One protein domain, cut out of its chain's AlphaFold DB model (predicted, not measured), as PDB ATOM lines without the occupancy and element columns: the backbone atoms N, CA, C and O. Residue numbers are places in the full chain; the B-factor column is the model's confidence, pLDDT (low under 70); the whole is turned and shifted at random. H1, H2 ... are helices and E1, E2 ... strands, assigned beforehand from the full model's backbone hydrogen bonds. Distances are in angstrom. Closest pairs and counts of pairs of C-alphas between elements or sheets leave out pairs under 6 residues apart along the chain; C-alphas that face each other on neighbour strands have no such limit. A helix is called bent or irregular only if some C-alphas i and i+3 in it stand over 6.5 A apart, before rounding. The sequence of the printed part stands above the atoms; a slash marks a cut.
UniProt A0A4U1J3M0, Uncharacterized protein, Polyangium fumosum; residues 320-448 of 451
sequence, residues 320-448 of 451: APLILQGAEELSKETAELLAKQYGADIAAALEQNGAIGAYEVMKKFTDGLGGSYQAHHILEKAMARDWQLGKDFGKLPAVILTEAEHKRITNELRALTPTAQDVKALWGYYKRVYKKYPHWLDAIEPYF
ATOM      1  N   ALA A 320      33.730  94.019  78.600       81.56
ATOM      2  CA  ALA A 320      32.896  94.009  77.418       81.56
ATOM      3  C   ALA A 320      33.584  93.195  76.314       81.56
ATOM      4  O   ALA A 320      34.815  93.126  76.289       81.56
ATOM      5  N   PRO A 321      32.814  92.613  75.384       82.44
ATOM      6  CA  PRO A 321      33.381  91.940  74.230       82.44
ATOM      7  C   PRO A 321      34.280  92.866  73.411       82.44
ATOM      8  O   PRO A 321      33.931  94.023  73.158       82.44
ATOM      9  N   LEU A 322      35.429  92.354  72.972       85.19
ATOM     10  CA  LEU A 322      36.321  93.085  72.077       85.19
ATOM     11  C   LEU A 322      35.717  93.125  70.671       85.19
ATOM     12  O   LEU A 322      35.602  92.090  70.024       85.19
ATOM     13  N   ILE A 323      35.354  94.307  70.179       86.88
ATOM     14  CA  ILE A 323      34.827  94.467  68.819       86.88
ATOM     15  C   ILE A 323      35.919  95.043  67.916       86.88
ATOM     16  O   ILE A 323      36.365  96.167  68.139       86.88
ATOM     17  N   LEU A 324      36.309  94.273  66.899       84.50
ATOM     18  CA  LEU A 324      37.273  94.621  65.857       84.50
ATOM     19  C   LEU A 324      36.515  94.982  64.573       84.50
ATOM     20  O   LEU A 324      36.146  94.116  63.772       84.50
ATOM     21  N   GLN A 325      36.223  96.266  64.393       77.56
ATOM     22  CA  GLN A 325      35.468  96.781  63.256       77.56
ATOM     23  C   GLN A 325      36.401  97.107  62.082       77.56
ATOM     24  O   GLN A 325      37.001  98.175  62.003       77.56
ATOM     25  N   GLY A 326      36.466  96.186  61.117       64.94
ATOM     26  CA  GLY A 326      37.081  96.417  59.807       64.94
ATOM     27  C   GLY A 326      38.609  96.309  59.756       64.94
ATOM     28  O   GLY A 326      39.288  96.045  60.745       64.94
ATOM     29  N   ALA A 327      39.151  96.510  58.550       57.53
ATOM     30  CA  ALA A 327      40.584  96.385  58.255       57.53
ATOM     31  C   ALA A 327      41.445  97.506  58.870       57.53
ATOM     32  O   ALA A 327      42.671  97.406  58.873       57.53
ATOM     33  N   GLU A 328      40.819  98.572  59.376       61.41
ATOM     34  CA  GLU A 328      41.510  99.693  60.023       61.41
ATOM     35  C   GLU A 328      41.979  99.361  61.442       61.41
ATOM     36  O   GLU A 328      42.964  99.940  61.905       61.41
ATOM     37  N   GLU A 329      41.282  98.449  62.124       71.88
ATOM     38  CA  GLU A 329      41.571  98.082  63.513       71.88
ATOM     39  C   GLU A 329      42.511  96.880  63.602       71.88
ATOM     40  O   GLU A 329      43.395  96.860  64.457       71.88
ATOM     41  N   LEU A 330      42.370  95.900  62.703       83.12
ATOM     42  CA  LEU A 330      43.285  94.768  62.626       83.12
ATOM     43  C   LEU A 330      43.325  94.190  61.205       83.12
ATOM     44  O   LEU A 330      42.340  93.637  60.715       83.12
ATOM     45  N   SER A 331      44.477  94.303  60.542       87.75
ATOM     46  CA  SER A 331      44.698  93.679  59.233       87.75
ATOM     47  C   SER A 331      44.912  92.170  59.347       87.75
ATOM     48  O   SER A 331      45.322  91.643  60.386       87.75
ATOM     49  N   LYS A 332      44.671  91.460  58.242       90.75
ATOM     50  CA  LYS A 332      44.896  90.015  58.132       90.75
ATOM     51  C   LYS A 332      46.366  89.656  58.363       90.75
ATOM     52  O   LYS A 332      46.656  88.647  58.996       90.75
ATOM     53  N   GLU A 333      47.274  90.495  57.878       86.44
ATOM     54  CA  GLU A 333      48.720  90.358  58.031       86.44
ATOM     55  C   GLU A 333      49.129  90.508  59.500       86.44
ATOM     56  O   GLU A 333      49.911  89.704  60.007       86.44
ATOM     57  N   THR A 334      48.555  91.488  60.207       83.56
ATOM     58  CA  THR A 334      48.804  91.669  61.647       83.56
ATOM     59  C   THR A 334      48.263  90.491  62.446       83.56
ATOM     60  O   THR A 334      48.976  89.947  63.285       83.56
ATOM     61  N   ALA A 335      47.041  90.035  62.155       89.50
ATOM     62  CA  ALA A 335      46.470  88.859  62.807       89.50
ATOM     63  C   ALA A 335      47.318  87.600  62.578       89.50
ATOM     64  O   ALA A 335      47.544  86.840  63.512       89.50
ATOM     65  N   GLU A 336      47.845  87.399  61.368       91.81
ATOM     66  CA  GLU A 336      48.741  86.283  61.059       91.81
ATOM     67  C   GLU A 336      50.070  86.364  61.823       91.81
ATOM     68  O   GLU A 336      50.547  85.348  62.328       91.81
ATOM     69  N   LEU A 337      50.663  87.554  61.952       84.88
ATOM     70  CA  LEU A 337      51.886  87.747  62.737       84.88
ATOM     71  C   LEU A 337      51.657  87.460  64.222       84.88
ATOM     72  O   LEU A 337      52.429  86.712  64.820       84.88
ATOM     73  N   LEU A 338      50.577  87.999  64.787       83.62
ATOM     74  CA  LEU A 338      50.196  87.756  66.174       83.62
ATOM     75  C   LEU A 338      49.891  86.267  66.408       83.62
ATOM     76  O   LEU A 338      50.384  85.682  67.367       83.62
ATOM     77  N   ALA A 339      49.156  85.617  65.504       91.00
ATOM     78  CA  ALA A 339      48.882  84.182  65.570       91.00
ATOM     79  C   ALA A 339      50.163  83.343  65.483       91.00
ATOM     80  O   ALA A 339      50.333  82.382  66.224       91.00
ATOM     81  N   LYS A 340      51.108  83.716  64.616       89.38
ATOM     82  CA  LYS A 340      52.398  83.029  64.497       89.38
ATOM     83  C   LYS A 340      53.254  83.178  65.753       89.38
ATOM     84  O   LYS A 340      54.010  82.266  66.079       89.38
ATOM     85  N   GLN A 341      53.170  84.327  66.414       84.19
ATOM     86  CA  GLN A 341      53.942  84.612  67.613       84.19
ATOM     87  C   GLN A 341      53.351  83.948  68.861       84.19
ATOM     88  O   GLN A 341      54.103  83.407  69.665       84.19
ATOM     89  N   TYR A 342      52.026  83.983  69.013       83.75
ATOM     90  CA  TYR A 342      51.338  83.587  70.249       83.75
ATOM     91  C   TYR A 342      50.547  82.278  70.134       83.75
ATOM     92  O   TYR A 342      50.106  81.730  71.140       83.75
ATOM     93  N   GLY A 343      50.356  81.752  68.924       92.00
ATOM     94  CA  GLY A 343      49.730  80.455  68.681       92.00
ATOM     95  C   GLY A 343      48.352  80.313  69.331       92.00
ATOM     96  O   GLY A 343      47.447  81.114  69.103       92.00
ATOM     97  N   ALA A 344      48.189  79.265  70.136       91.06
ATOM     98  CA  ALA A 344      46.922  78.954  70.792       91.06
ATOM     99  C   ALA A 344      46.546  79.945  71.906       91.06
ATOM    100  O   ALA A 344      45.359  80.095  72.193       91.06
ATOM    101  N   ASP A 345      47.515  80.636  72.512       85.19
ATOM    102  CA  ASP A 345      47.257  81.505  73.664       85.19
ATOM    103  C   ASP A 345      46.445  82.741  73.264       85.19
ATOM    104  O   ASP A 345      45.482  83.101  73.944       85.19
ATOM    105  N   ILE A 346      46.756  83.345  72.112       87.44
ATOM    106  CA  ILE A 346      45.969  84.473  71.600       87.44
ATOM    107  C   ILE A 346      44.571  84.043  71.148       87.44
ATOM    108  O   ILE A 346      43.608  84.776  71.366       87.44
ATOM    109  N   ALA A 347      44.424  82.843  70.578       92.38
ATOM    110  CA  ALA A 347      43.113  82.307  70.218       92.38
ATOM    111  C   ALA A 347      42.241  82.082  71.464       92.38
ATOM    112  O   ALA A 347      41.082  82.496  71.478       92.38
ATOM    113  N   ALA A 348      42.817  81.510  72.526       87.38
ATOM    114  CA  ALA A 348      42.155  81.328  73.815       87.38
ATOM    115  C   ALA A 348      41.748  82.666  74.447       87.38
ATOM    116  O   ALA A 348      40.647  82.805  74.972       87.38
ATOM    117  N   ALA A 349      42.620  83.675  74.376       82.69
ATOM    118  CA  ALA A 349      42.321  85.005  74.890       82.69
ATOM    119  C   ALA A 349      41.166  85.674  74.127       82.69
ATOM    120  O   ALA A 349      40.276  86.263  74.742       82.69
ATOM    121  N   LEU A 350      41.156  85.582  72.795       87.94
ATOM    122  CA  LEU A 350      40.086  86.134  71.960       87.94
ATOM    123  C   LEU A 350      38.748  85.411  72.178       87.94
ATOM    124  O   LEU A 350      37.711  86.072  72.227       87.94
ATOM    125  N   GLU A 351      38.771  84.087  72.363       93.19
ATOM    126  CA  GLU A 351      37.596  83.280  72.723       93.19
ATOM    127  C   GLU A 351      37.011  83.719  74.074       93.19
ATOM    128  O   GLU A 351      35.847  84.109  74.142       93.19
ATOM    129  N   GLN A 352      37.837  83.791  75.123       85.69
ATOM    130  CA  GLN A 352      37.400  84.174  76.473       85.69
ATOM    131  C   GLN A 352      36.814  85.584  76.553       85.69
ATOM    132  O   GLN A 352      35.922  85.844  77.361       85.69
ATOM    133  N   ASN A 353      37.315  86.503  75.725       83.12
ATOM    134  CA  ASN A 353      36.787  87.863  75.643       83.12
ATOM    135  C   ASN A 353      35.564  87.975  74.721       83.12
ATOM    136  O   ASN A 353      35.044  89.076  74.560       83.12
ATOM    137  N   GLY A 354      35.110  86.890  74.085       89.69
ATOM    138  CA  GLY A 354      34.018  86.934  73.113       89.69
ATOM    139  C   GLY A 354      34.308  87.898  71.961       89.69
ATOM    140  O   GLY A 354      33.411  88.617  71.522       89.69
ATOM    141  N   ALA A 355      35.570  87.974  71.524       92.56
ATOM    142  CA  ALA A 355      36.001  88.953  70.542       92.56
ATOM    143  C   ALA A 355      35.270  88.750  69.206       92.56
ATOM    144  O   ALA A 355      35.253  87.644  68.666       92.56
ATOM    145  N   ILE A 356      34.701  89.825  68.659       95.44
ATOM    146  CA  ILE A 356      34.004  89.843  67.373       95.44
ATOM    147  C   ILE A 356      34.863  90.576  66.349       95.44
ATOM    148  O   ILE A 356      35.306  91.693  66.594       95.44
ATOM    149  N   GLY A 357      35.045  89.993  65.168       94.19
ATOM    150  CA  GLY A 357      35.705  90.654  64.043       94.19
ATOM    151  C   GLY A 357      35.371  89.997  62.714       94.19
ATOM    152  O   GLY A 357      34.550  89.087  62.652       94.19
ATOM    153  N   ALA A 358      35.997  90.455  61.633       96.00
ATOM    154  CA  ALA A 358      35.811  89.845  60.319       96.00
ATOM    155  C   ALA A 358      36.291  88.384  60.318       96.00
ATOM    156  O   ALA A 358      37.377  88.082  60.821       96.00
ATOM    157  N   TYR A 359      35.519  87.478  59.709       96.44
ATOM    158  CA  TYR A 359      35.872  86.057  59.644       96.44
ATOM    159  C   TYR A 359      37.270  85.804  59.073       96.44
ATOM    160  O   TYR A 359      38.015  84.990  59.609       96.44
ATOM    161  N   GLU A 360      37.662  86.510  58.013       95.50
ATOM    162  CA  GLU A 360      38.988  86.346  57.409       95.50
ATOM    163  C   GLU A 360      40.152  86.681  58.354       95.50
ATOM    164  O   GLU A 360      41.229  86.102  58.209       95.50
ATOM    165  N   VAL A 361      39.920  87.573  59.322       95.12
ATOM    166  CA  VAL A 361      40.876  87.958  60.365       95.12
ATOM    167  C   VAL A 361      40.843  86.934  61.495       95.12
ATOM    168  O   VAL A 361      41.878  86.378  61.847       95.12
ATOM    169  N   MET A 362      39.653  86.602  62.008       95.88
ATOM    170  CA  MET A 362      39.496  85.617  63.088       95.88
ATOM    171  C   MET A 362      40.033  84.240  62.701       95.88
ATOM    172  O   MET A 362      40.660  83.562  63.512       95.88
ATOM    173  N   LYS A 363      39.879  83.854  61.432       97.56
ATOM    174  CA  LYS A 363      40.441  82.617  60.895       97.56
ATOM    175  C   LYS A 363      41.959  82.549  61.078       97.56
ATOM    176  O   LYS A 363      42.459  81.485  61.435       97.56
ATOM    177  N   LYS A 364      42.683  83.662  60.900       97.00
ATOM    178  CA  LYS A 364      44.150  83.697  61.035       97.00
ATOM    179  C   LYS A 364      44.633  83.325  62.425       97.00
ATOM    180  O   LYS A 364      45.636  82.635  62.534       97.00
ATOM    181  N   PHE A 365      43.886  83.694  63.461       95.62
ATOM    182  CA  PHE A 365      44.191  83.293  64.834       95.62
ATOM    183  C   PHE A 365      43.983  81.802  65.100       95.62
ATOM    184  O   PHE A 365      44.521  81.281  66.069       95.62
ATOM    185  N   THR A 366      43.230  81.106  64.248       97.75
ATOM    186  CA  THR A 366      42.931  79.673  64.406       97.75
ATOM    187  C   THR A 366      43.657  78.770  63.408       97.75
ATOM    188  O   THR A 366      43.629  77.543  63.543       97.75
ATOM    189  N   ASP A 367      44.324  79.352  62.407       97.12
ATOM    190  CA  ASP A 367      45.065  78.607  61.392       97.12
ATOM    191  C   ASP A 367      46.202  77.802  62.055       97.12
ATOM    192  O   ASP A 367      47.022  78.327  62.801       97.12
ATOM    193  N   GLY A 368      46.254  76.494  61.783       96.12
ATOM    194  CA  GLY A 368      47.295  75.605  62.313       96.12
ATOM    195  C   GLY A 368      47.072  75.087  63.740       96.12
ATOM    196  O   GLY A 368      47.853  74.254  64.190       96.12
ATOM    197  N   LEU A 369      45.991  75.476  64.432       96.19
ATOM    198  CA  LEU A 369      45.710  75.035  65.812       96.19
ATOM    199  C   LEU A 369      45.032  73.655  65.924       96.19
ATOM    200  O   LEU A 369      44.486  73.303  66.973       96.19
ATOM    201  N   GLY A 370      45.010  72.876  64.839       95.38
ATOM    202  CA  GLY A 370      44.463  71.514  64.829       95.38
ATOM    203  C   GLY A 370      42.972  71.412  65.175       95.38
ATOM    204  O   GLY A 370      42.513  70.340  65.541       95.38
ATOM    205  N   GLY A 371      42.222  72.517  65.090       95.19
ATOM    206  CA  GLY A 371      40.791  72.560  65.396       95.19
ATOM    207  C   GLY A 371      40.439  72.776  66.869       95.19
ATOM    208  O   GLY A 371      39.251  72.905  67.149       95.19
ATOM    209  N   SER A 372      41.427  72.879  67.771       95.94
ATOM    210  CA  SER A 372      41.209  73.181  69.200       95.94
ATOM    211  C   SER A 372      40.427  74.483  69.412       95.94
ATOM    212  O   SER A 372      39.513  74.536  70.237       95.94
ATOM    213  N   TYR A 373      40.734  75.483  68.585       97.88
ATOM    214  CA  TYR A 373      39.974  76.714  68.411       97.88
ATOM    215  C   TYR A 373      39.574  76.874  66.948       97.88
ATOM    216  O   TYR A 373      40.329  76.509  66.042       97.88
ATOM    217  N   GLN A 374      38.383  77.419  66.713       98.31
ATOM    218  CA  GLN A 374      37.810  77.598  65.383       98.31
ATOM    219  C   GLN A 374      37.154  78.969  65.275       98.31
ATOM    220  O   GLN A 374      36.385  79.373  66.148       98.31
ATOM    221  N   ALA A 375      37.437  79.680  64.183       97.94
ATOM    222  CA  ALA A 375      36.670  80.861  63.827       97.94
ATOM    223  C   ALA A 375      35.243  80.438  63.442       97.94
ATOM    224  O   ALA A 375      35.039  79.660  62.510       97.94
ATOM    225  N   HIS A 376      34.256  80.963  64.157       98.19
ATOM    226  CA  HIS A 376      32.833  80.712  63.967       98.19
ATOM    227  C   HIS A 376      32.183  81.926  63.313       98.19
ATOM    228  O   HIS A 376      32.207  83.015  63.882       98.19
ATOM    229  N   HIS A 377      31.564  81.755  62.145       98.19
ATOM    230  CA  HIS A 377      30.723  82.807  61.571       98.19
ATOM    231  C   HIS A 377      29.478  83.002  62.441       98.19
ATOM    232  O   HIS A 377      28.666  82.083  62.552       98.19
ATOM    233  N   ILE A 378      29.281  84.199  62.996       98.06
ATOM    234  CA  ILE A 378      28.068  84.505  63.762       98.06
ATOM    235  C   ILE A 378      26.844  84.450  62.830       98.06
ATOM    236  O   ILE A 378      25.833  83.841  63.159       98.06
ATOM    237  N   LEU A 379      26.946  85.016  61.623       97.75
ATOM    238  CA  LEU A 379      25.991  84.776  60.539       97.75
ATOM    239  C   LEU A 379      26.587  83.749  59.571       97.75
ATOM    240  O   LEU A 379      27.537  84.059  58.854       97.75
ATOM    241  N   GLU A 380      26.041  82.530  59.546       97.31
ATOM    242  CA  GLU A 380      26.597  81.434  58.744       97.31
ATOM    243  C   GLU A 380      26.675  81.814  57.262       97.31
ATOM    244  O   GLU A 380      25.696  82.263  56.666       97.31
ATOM    245  N   LYS A 381      27.829  81.565  56.630       97.12
ATOM    246  CA  LYS A 381      28.067  81.911  55.219       97.12
ATOM    247  C   LYS A 381      27.006  81.349  54.267       97.12
ATOM    248  O   LYS A 381      26.620  82.032  53.323       97.12
ATOM    249  N   ALA A 382      26.551  80.114  54.498       96.56
ATOM    250  CA  ALA A 382      25.482  79.512  53.701       96.56
ATOM    251  C   ALA A 382      24.181  80.313  53.842       96.56
ATOM    252  O   ALA A 382      23.607  80.711  52.838       96.56
ATOM    253  N   MET A 383      23.792  80.660  55.072       96.88
ATOM    254  CA  MET A 383      22.589  81.455  55.330       96.88
ATOM    255  C   MET A 383      22.694  82.858  54.733       96.88
ATOM    256  O   MET A 383      21.772  83.303  54.058       96.88
ATOM    257  N   ALA A 384      23.836  83.533  54.893       96.81
ATOM    258  CA  ALA A 384      24.060  84.847  54.295       96.81
ATOM    259  C   ALA A 384      23.916  84.827  52.766       96.81
ATOM    260  O   ALA A 384      23.358  85.757  52.186       96.81
ATOM    261  N   ARG A 385      24.413  83.773  52.111       96.81
ATOM    262  CA  ARG A 385      24.322  83.605  50.659       96.81
ATOM    263  C   ARG A 385      22.900  83.277  50.216       96.81
ATOM    264  O   ARG A 385      22.378  83.950  49.333       96.81
ATOM    265  N   ASP A 386      22.294  82.262  50.819       96.25
ATOM    266  CA  ASP A 386      21.020  81.701  50.368       96.25
ATOM    267  C   ASP A 386      19.865  82.700  50.592       96.25
ATOM    268  O   ASP A 386      18.945  82.783  49.783       96.25
ATOM    269  N   TRP A 387      19.972  83.544  51.627       96.19
ATOM    270  CA  TRP A 387      19.012  84.609  51.946       96.19
ATOM    271  C   TRP A 387      19.438  86.008  51.469       96.19
ATOM    272  O   TRP A 387      18.756  86.987  51.770       96.19
ATOM    273  N   GLN A 388      20.554  86.124  50.735       96.19
ATOM    274  CA  GLN A 388      21.103  87.391  50.221       96.19
ATOM    275  C   GLN A 388      21.326  88.468  51.303       96.19
ATOM    276  O   GLN A 388      21.175  89.665  51.055       96.19
ATOM    277  N   LEU A 389      21.716  88.055  52.511       94.94
ATOM    278  CA  LEU A 389      21.917  88.938  53.665       94.94
ATOM    279  C   LEU A 389      23.298  89.612  53.671       94.94
ATOM    280  O   LEU A 389      23.650  90.267  54.637       94.94
ATOM    281  N   GLY A 390      24.113  89.468  52.626       93.38
ATOM    282  CA  GLY A 390      25.429  90.101  52.545       93.38
ATOM    283  C   GLY A 390      26.100  89.891  51.191       93.38
ATOM    284  O   GLY A 390      25.715  89.008  50.429       93.38
ATOM    285  N   LYS A 391      27.105  90.721  50.884       93.00
ATOM    286  CA  LYS A 391      27.875  90.646  49.626       93.00
ATOM    287  C   LYS A 391      29.279  90.079  49.819       93.00
ATOM    288  O   LYS A 391      29.754  89.320  48.980       93.00
ATOM    289  N   ASP A 392      29.935  90.442  50.918       94.56
ATOM    290  CA  ASP A 392      31.297  90.015  51.231       94.56
ATOM    291  C   ASP A 392      31.283  89.015  52.391       94.56
ATOM    292  O   ASP A 392      31.245  89.381  53.566       94.56
ATOM    293  N   PHE A 393      31.286  87.728  52.046       95.06
ATOM    294  CA  PHE A 393      31.198  86.655  53.032       95.06
ATOM    295  C   PHE A 393      32.461  86.508  53.892       95.06
ATOM    296  O   PHE A 393      32.386  85.907  54.956       95.06
ATOM    297  N   GLY A 394      33.615  87.026  53.449       92.75
ATOM    298  CA  GLY A 394      34.857  86.989  54.233       92.75
ATOM    299  C   GLY A 394      34.856  87.987  55.392       92.75
ATOM    300  O   GLY A 394      35.553  87.781  56.386       92.75
ATOM    301  N   LYS A 395      34.026  89.029  55.283       95.19
ATOM    302  CA  LYS A 395      33.883  90.102  56.273       95.19
ATOM    303  C   LYS A 395      32.670  89.954  57.179       95.19
ATOM    304  O   LYS A 395      32.391  90.854  57.966       95.19
ATOM    305  N   LEU A 396      31.948  88.840  57.079       95.88
ATOM    306  CA  LEU A 396      30.880  88.546  58.025       95.88
ATOM    307  C   LEU A 396      31.451  88.487  59.453       95.88
ATOM    308  O   LEU A 396      32.568  87.981  59.631       95.88
ATOM    309  N   PRO A 397      30.706  88.979  60.460       96.81
ATOM    310  CA  PRO A 397      31.124  88.910  61.849       96.81
ATOM    311  C   PRO A 397      31.379  87.469  62.279       96.81
ATOM    312  O   PRO A 397      30.588  86.562  62.002       96.81
ATOM    313  N   ALA A 398      32.484  87.276  62.979       97.69
ATOM    314  CA  ALA A 398      32.936  86.005  63.496       97.69
ATOM    315  C   ALA A 398      33.508  86.163  64.901       97.69
ATOM    316  O   ALA A 398      34.007  87.228  65.265       97.69
ATOM    317  N   VAL A 399      33.466  85.067  65.647       97.44
ATOM    318  CA  VAL A 399      34.119  84.893  66.948       97.44
ATOM    319  C   VAL A 399      35.065  83.703  66.890       97.44
ATOM    320  O   VAL A 399      35.003  82.913  65.950       97.44
ATOM    321  N   ILE A 400      35.927  83.543  67.887       97.25
ATOM    322  CA  ILE A 400      36.695  82.308  68.080       97.25
ATOM    323  C   ILE A 400      35.989  81.479  69.146       97.25
ATOM    324  O   ILE A 400      35.604  82.022  70.175       97.25
ATOM    325  N   LEU A 401      35.806  80.185  68.889       97.81
ATOM    326  CA  LEU A 401      35.203  79.229  69.816       97.81
ATOM    327  C   LEU A 401      36.103  78.014  69.988       97.81
ATOM    328  O   LEU A 401      36.868  77.664  69.087       97.81
ATOM    329  N   THR A 402      35.945  77.316  71.107       97.75
ATOM    330  CA  THR A 402      36.469  75.955  71.245       97.75
ATOM    331  C   THR A 402      35.771  75.000  70.268       97.75
ATOM    332  O   THR A 402      34.635  75.241  69.843       97.75
ATOM    333  N   GLU A 403      36.406  73.871  69.930       97.44
ATOM    334  CA  GLU A 403      35.791  72.844  69.069       97.44
ATOM    335  C   GLU A 403      34.398  72.415  69.567       97.44
ATOM    336  O   GLU A 403      33.441  72.311  68.791       97.44
ATOM    337  N   ALA A 404      34.277  72.179  70.877       97.88
ATOM    338  CA  ALA A 404      33.048  71.704  71.499       97.88
ATOM    339  C   ALA A 404      31.906  72.722  71.357       97.88
ATOM    340  O   ALA A 404      30.777  72.354  71.019       97.88
ATOM    341  N   GLU A 405      32.193  74.004  71.580       97.81
ATOM    342  CA  GLU A 405      31.207  75.075  71.455       97.81
ATOM    343  C   GLU A 405      30.834  75.350  70.008       97.81
ATOM    344  O   GLU A 405      29.642  75.447  69.709       97.81
ATOM    345  N   HIS A 406      31.822  75.398  69.110       98.38
ATOM    346  CA  HIS A 406      31.589  75.534  67.675       98.38
ATOM    347  C   HIS A 406      30.654  74.427  67.176       98.38
ATOM    348  O   HIS A 406      29.644  74.702  66.523       98.38
ATOM    349  N   LYS A 407      30.923  73.169  67.551       98.00
ATOM    350  CA  LYS A 407      30.082  72.019  67.198       98.00
ATOM    351  C   LYS A 407      28.675  72.130  67.785       98.00
ATOM    352  O   LYS A 407      27.708  71.881  67.068       98.00
ATOM    353  N   ARG A 408      28.543  72.510  69.062       98.25
ATOM    354  CA  ARG A 408      27.238  72.700  69.718       98.25
ATOM    355  C   ARG A 408      26.401  73.747  68.982       98.25
ATOM    356  O   ARG A 408      25.299  73.437  68.545       98.25
ATOM    357  N   ILE A 409      26.945  74.951  68.804       98.00
ATOM    358  CA  ILE A 409      26.256  76.075  68.159       98.00
ATOM    359  C   ILE A 409      25.903  75.743  66.707       98.00
ATOM    360  O   ILE A 409      24.771  75.968  66.283       98.00
ATOM    361  N   THR A 410      26.838  75.152  65.960       97.56
ATOM    362  CA  THR A 410      26.602  74.737  64.569       97.56
ATOM    363  C   THR A 410      25.459  73.727  64.473       97.56
ATOM    364  O   THR A 410      24.626  73.824  63.576       97.56
ATOM    365  N   ASN A 411      25.382  72.761  65.392       98.25
ATOM    366  CA  ASN A 411      24.298  71.779  65.402       98.25
ATOM    367  C   ASN A 411      22.943  72.416  65.742       98.25
ATOM    368  O   ASN A 411      21.943  72.076  65.113       98.25
ATOM    369  N   GLU A 412      22.907  73.343  66.704       98.25
ATOM    370  CA  GLU A 412      21.687  74.076  67.064       98.25
ATOM    371  C   GLU A 412      21.165  74.924  65.896       98.25
ATOM    372  O   GLU A 412      19.974  74.872  65.586       98.25
ATOM    373  N   LEU A 413      22.049  75.649  65.203       98.00
ATOM    374  CA  LEU A 413      21.678  76.402  64.004       98.00
ATOM    375  C   LEU A 413      21.208  75.472  62.891       98.00
ATOM    376  O   LEU A 413      20.106  75.654  62.382       98.00
ATOM    377  N   ARG A 414      21.974  74.423  62.572       97.25
ATOM    378  CA  ARG A 414      21.635  73.456  61.517       97.25
ATOM    379  C   ARG A 414      20.277  72.786  61.729       97.25
ATOM    380  O   ARG A 414      19.625  72.438  60.752       97.25
ATOM    381  N   ALA A 415      19.850  72.587  62.974       97.88
ATOM    382  CA  ALA A 415      18.543  72.009  63.273       97.88
ATOM    383  C   ALA A 415      17.376  72.972  62.984       97.88
ATOM    384  O   ALA A 415      16.278  72.524  62.665       97.88
ATOM    385  N   LEU A 416      17.598  74.285  63.104       97.94
ATOM    386  CA  LEU A 416      16.543  75.296  63.021       97.94
ATOM    387  C   LEU A 416      16.528  76.020  61.672       97.94
ATOM    388  O   LEU A 416      15.469  76.145  61.058       97.94
ATOM    389  N   THR A 417      17.684  76.482  61.189       96.94
ATOM    390  CA  THR A 417      17.789  77.375  60.026       96.94
ATOM    391  C   THR A 417      17.205  76.808  58.724       96.94
ATOM    392  O   THR A 417      16.560  77.588  58.022       96.94
ATOM    393  N   PRO A 418      17.269  75.492  58.411       96.50
ATOM    394  CA  PRO A 418      16.641  74.950  57.200       96.50
ATOM    395  C   PRO A 418      15.109  75.020  57.203       96.50
ATOM    396  O   PRO A 418      14.487  74.902  56.154       96.50
ATOM    397  N   THR A 419      14.490  75.189  58.375       97.12
ATOM    398  CA  THR A 419      13.027  75.275  58.519       97.12
ATOM    399  C   THR A 419      12.499  76.708  58.419       97.12
ATOM    400  O   THR A 419      11.297  76.934  58.552       97.12
ATOM    401  N   ALA A 420      13.381  77.697  58.240       97.81
ATOM    402  CA  ALA A 420      12.980  79.093  58.148       97.81
ATOM    403  C   ALA A 420      12.228  79.337  56.833       97.81
ATOM    404  O   ALA A 420      12.754  79.084  55.753       97.81
ATOM    405  N   GLN A 421      10.997  79.840  56.931       97.69
ATOM    406  CA  GLN A 421      10.169  80.163  55.762       97.69
ATOM    407  C   GLN A 421      10.451  81.567  55.216       97.69
ATOM    408  O   GLN A 421      10.260  81.824  54.031       97.69
ATOM    409  N   ASP A 422      10.931  82.472  56.070       96.75
ATOM    410  CA  ASP A 422      11.299  83.836  55.711       96.75
ATOM    411  C   ASP A 422      12.490  84.348  56.555       96.75
ATOM    412  O   ASP A 422      12.928  83.715  57.524       96.75
ATOM    413  N   VAL A 423      13.014  85.528  56.198       96.75
ATOM    414  CA  VAL A 423      14.145  86.174  56.895       96.75
ATOM    415  C   VAL A 423      13.808  86.496  58.358       96.75
ATOM    416  O   VAL A 423      14.689  86.470  59.219       96.75
ATOM    417  N   LYS A 424      12.536  86.773  58.676       97.00
ATOM    418  CA  LYS A 424      12.092  87.099  60.038       97.00
ATOM    419  C   LYS A 424      12.109  85.854  60.930       97.00
ATOM    420  O   LYS A 424      12.549  85.937  62.077       97.00
ATOM    421  N   ALA A 425      11.680  84.709  60.409       97.69
ATOM    422  CA  ALA A 425      11.767  83.409  61.055       97.69
ATOM    423  C   ALA A 425      13.232  83.011  61.266       97.69
ATOM    424  O   ALA A 425      13.602  82.635  62.380       97.69
ATOM    425  N   LEU A 426      14.081  83.195  60.246       97.94
ATOM    426  CA  LEU A 426      15.524  82.969  60.358       97.94
ATOM    427  C   LEU A 426      16.137  83.820  61.482       97.94
ATOM    428  O   LEU A 426      16.852  83.291  62.334       97.94
ATOM    429  N   TRP A 427      15.801  85.114  61.546       98.06
ATOM    430  CA  TRP A 427      16.255  85.995  62.624       98.06
ATOM    431  C   TRP A 427      15.791  85.509  64.003       98.06
ATOM    432  O   TRP A 427      16.563  85.494  64.961       98.06
ATOM    433  N   GLY A 428      14.543  85.045  64.105       98.06
ATOM    434  CA  GLY A 428      13.999  84.438  65.320       98.06
ATOM    435  C   GLY A 428      14.783  83.206  65.789       98.06
ATOM    436  O   GLY A 428      14.973  83.026  66.996       98.06
ATOM    437  N   TYR A 429      15.286  82.384  64.863       98.44
ATOM    438  CA  TYR A 429      16.145  81.244  65.193       98.44
ATOM    439  C   TYR A 429      17.518  81.675  65.700       98.44
ATOM    440  O   TYR A 429      17.948  81.173  66.740       98.44
ATOM    441  N   TYR A 430      18.155  82.660  65.064       98.50
ATOM    442  CA  TYR A 430      19.404  83.236  65.572       98.50
ATOM    443  C   TYR A 430      19.234  83.811  66.985       98.50
ATOM    444  O   TYR A 430      20.010  83.465  67.873       98.50
ATOM    445  N   LYS A 431      18.169  84.587  67.248       98.38
ATOM    446  CA  LYS A 431      17.851  85.091  68.604       98.38
ATOM    447  C   LYS A 431      17.701  83.981  69.639       98.38
ATOM    448  O   LYS A 431      18.075  84.162  70.796       98.38
ATOM    449  N   ARG A 432      17.138  82.838  69.241       98.25
ATOM    450  CA  ARG A 432      16.958  81.681  70.124       98.25
ATOM    451  C   ARG A 432      18.297  81.028  70.464       98.25
ATOM    452  O   ARG A 432      18.565  80.829  71.647       98.25
ATOM    453  N   VAL A 433      19.114  80.717  69.457       98.25
ATOM    454  CA  VAL A 433      20.418  80.053  69.641       98.25
ATOM    455  C   VAL A 433      21.393  80.969  70.385       98.25
ATOM    456  O   VAL A 433      22.039  80.559  71.346       98.25
ATOM    457  N   TYR A 434      21.433  82.253  70.030       98.12
ATOM    458  CA  TYR A 434      22.337  83.235  70.637       98.12
ATOM    459  C   TYR A 434      21.747  83.978  71.833       98.12
ATOM    460  O   TYR A 434      22.269  85.014  72.232       98.12
ATOM    461  N   LYS A 435      20.712  83.437  72.488       98.00
ATOM    462  CA  LYS A 435      20.092  84.061  73.672       98.00
ATOM    463  C   LYS A 435      21.101  84.399  74.780       98.00
ATOM    464  O   LYS A 435      20.911  85.363  75.512       98.00
ATOM    465  N   LYS A 436      22.160  83.596  74.921       96.94
ATOM    466  CA  LYS A 436      23.231  83.801  75.914       96.94
ATOM    467  C   LYS A 436      24.320  84.782  75.457       96.94
ATOM    468  O   LYS A 436      25.164  85.150  76.264       96.94
ATOM    469  N   TYR A 437      24.289  85.209  74.198       96.69
ATOM    470  CA  TYR A 437      25.312  86.031  73.554       96.69
ATOM    471  C   TYR A 437      24.662  87.252  72.874       96.69
ATOM    472  O   TYR A 437      24.672  87.355  71.650       96.69
ATOM    473  N   PRO A 438      24.068  88.193  73.636       96.50
ATOM    474  CA  PRO A 438      23.335  89.326  73.057       96.50
ATOM    475  C   PRO A 438      24.199  90.183  72.120       96.50
ATOM    476  O   PRO A 438      23.765  90.527  71.031       96.50
ATOM    477  N   HIS A 439      25.467  90.401  72.467       94.56
ATOM    478  CA  HIS A 439      26.434  91.114  71.627       94.56
ATOM    479  C   HIS A 439      26.672  90.462  70.248       94.56
ATOM    480  O   HIS A 439      27.014  91.154  69.293       94.56
ATOM    481  N   TRP A 440      26.477  89.144  70.108       97.31
ATOM    482  CA  TRP A 440      26.539  88.475  68.801       97.31
ATOM    483  C   TRP A 440      25.322  88.815  67.946       97.31
ATOM    484  O   TRP A 440      25.451  88.986  66.736       97.31
ATOM    485  N   LEU A 441      24.148  88.926  68.576       97.69
ATOM    486  CA  LEU A 441      22.925  89.358  67.908       97.69
ATOM    487  C   LEU A 441      23.067  90.799  67.425       97.69
ATOM    488  O   LEU A 441      22.804  91.052  66.254       97.69
ATOM    489  N   ASP A 442      23.573  91.695  68.270       96.12
ATOM    490  CA  ASP A 442      23.819  93.093  67.904       96.12
ATOM    491  C   ASP A 442      24.757  93.199  66.688       96.12
ATOM    492  O   ASP A 442      24.526  93.989  65.773       96.12
ATOM    493  N   ALA A 443      25.791  92.350  66.631       95.69
ATOM    494  CA  ALA A 443      26.749  92.335  65.528       95.69
ATOM    495  C   ALA A 443      26.143  91.897  64.184       95.69
ATOM    496  O   ALA A 443      26.644  92.309  63.136       95.69
ATOM    497  N   ILE A 444      25.094  91.063  64.190       97.25
ATOM    498  CA  ILE A 444      24.476  90.552  62.957       97.25
ATOM    499  C   ILE A 444      23.099  91.148  62.646       97.25
ATOM    500  O   ILE A 444      22.599  90.969  61.538       97.25
ATOM    501  N   GLU A 445      22.487  91.879  63.575       97.12
ATOM    502  CA  GLU A 445      21.186  92.527  63.392       97.12
ATOM    503  C   GLU A 445      21.096  93.399  62.122       97.12
ATOM    504  O   GLU A 445      20.093  93.277  61.405       97.12
ATOM    505  N   PRO A 446      22.122  94.200  61.753       96.25
ATOM    506  CA  PRO A 446      22.076  95.022  60.542       96.25
ATOM    507  C   PRO A 446      21.866  94.236  59.243       96.25
ATOM    508  O   PRO A 446      21.456  94.818  58.243       96.25
ATOM    509  N   TYR A 447      22.137  92.927  59.236       96.12
ATOM    510  CA  TYR A 447      21.907  92.072  58.072       96.12
ATOM    511  C   TYR A 447      20.448  91.610  57.946       96.12
ATOM    512  O   TYR A 447      20.019  91.252  56.853       96.12
ATOM    513  N   PHE A 448      19.672  91.626  59.034       96.31
ATOM    514  CA  PHE A 448      18.268  91.192  59.051       96.31
ATOM    515  C   PHE A 448      17.280  92.353  58.914       96.31
ATOM    516  O   PHE A 448      16.164  92.165  58.425       96.31
TER     517      PHE A 448
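AT A GLANCE: This is residues 320 to 448 of the 451 residues of an uncharacterized protein of Polyangium fumosum (UniProt A0A4U1J3M0). A short antiparallel ribbon of two strands, E1 and E2, lies in the middle, with H1, H2 and H3 clustered at one end and H5, H6 and H7 folded back and forth at the other. Long H5 runs away from the end of E2, and small H4 lies near its far part. The 129 printed residues hold seven named helices and two named strands, in the order H1 H2 H3 E1 H4 E2 H5 H6 H7, mostly helix. The whole is compact, radius of gyration of the C-alphas 14.3 A, spanning 45 by 30 by 26 A.

HOW THE PARTS SIT: E1, residues 373 to 377, and E2, residues 397 to 402, are antiparallel neighbours at 151 degrees; N 374 and O 401, 2.8 A apart, are within hydrogen-bond range. The closest C-alphas of E1 and H3, residues 359 to 366, are those of Ala 375 and Lys 363, 5.1 A apart. For E2 and H2, residues 344 to 352, they are Ile 400 and Glu 351, 4.8 A. H1, residues 332 to 342, touches H3 at a shallow tilt of 16 degrees, closest C-alphas Ala 339 and Phe 365, 4.8 A. H5, residues 403 to 419, and H6, residues 423 to 433, form a helical hairpin, closest C-alphas Thr 417 and Leu 426, 6.0 A. H6 and H7, residues 438 to 448, form another, closest C-alphas Trp 427 and Phe 448, 6.6 A. H4, residues 381 to 386, is close to but not clearly touching H5, closest C-alphas Met 383 and Thr 417, 7.9 A. Every O i to N i+4 pair is within hydrogen-bond range in H1, H2, H4 and H6, against 11 of 13 in H5, 4 of 7 in H7 and 1 of 4 in H3, where 4 of 5 O i to N i+3 pairs are.

IN THESE COORDINATES: H1 begins at C-alpha 332 (44.896, 90.015, 58.132), and H7 ends at C-alpha 448 (18.268, 91.192, 59.051). H5 is 25.2 A long and E2 16.9 A. H5 and H7 are irregular: C-alphas 415 and 418 are 7.0 A apart, 443 and 446 7.3 A.

THE WHOLE: The two C-alphas farthest apart, Gln 341 and Gln 421, are 45.6 A apart. The printed part has no cut and no long link. Residues 326 to 328 have pLDDT under 70.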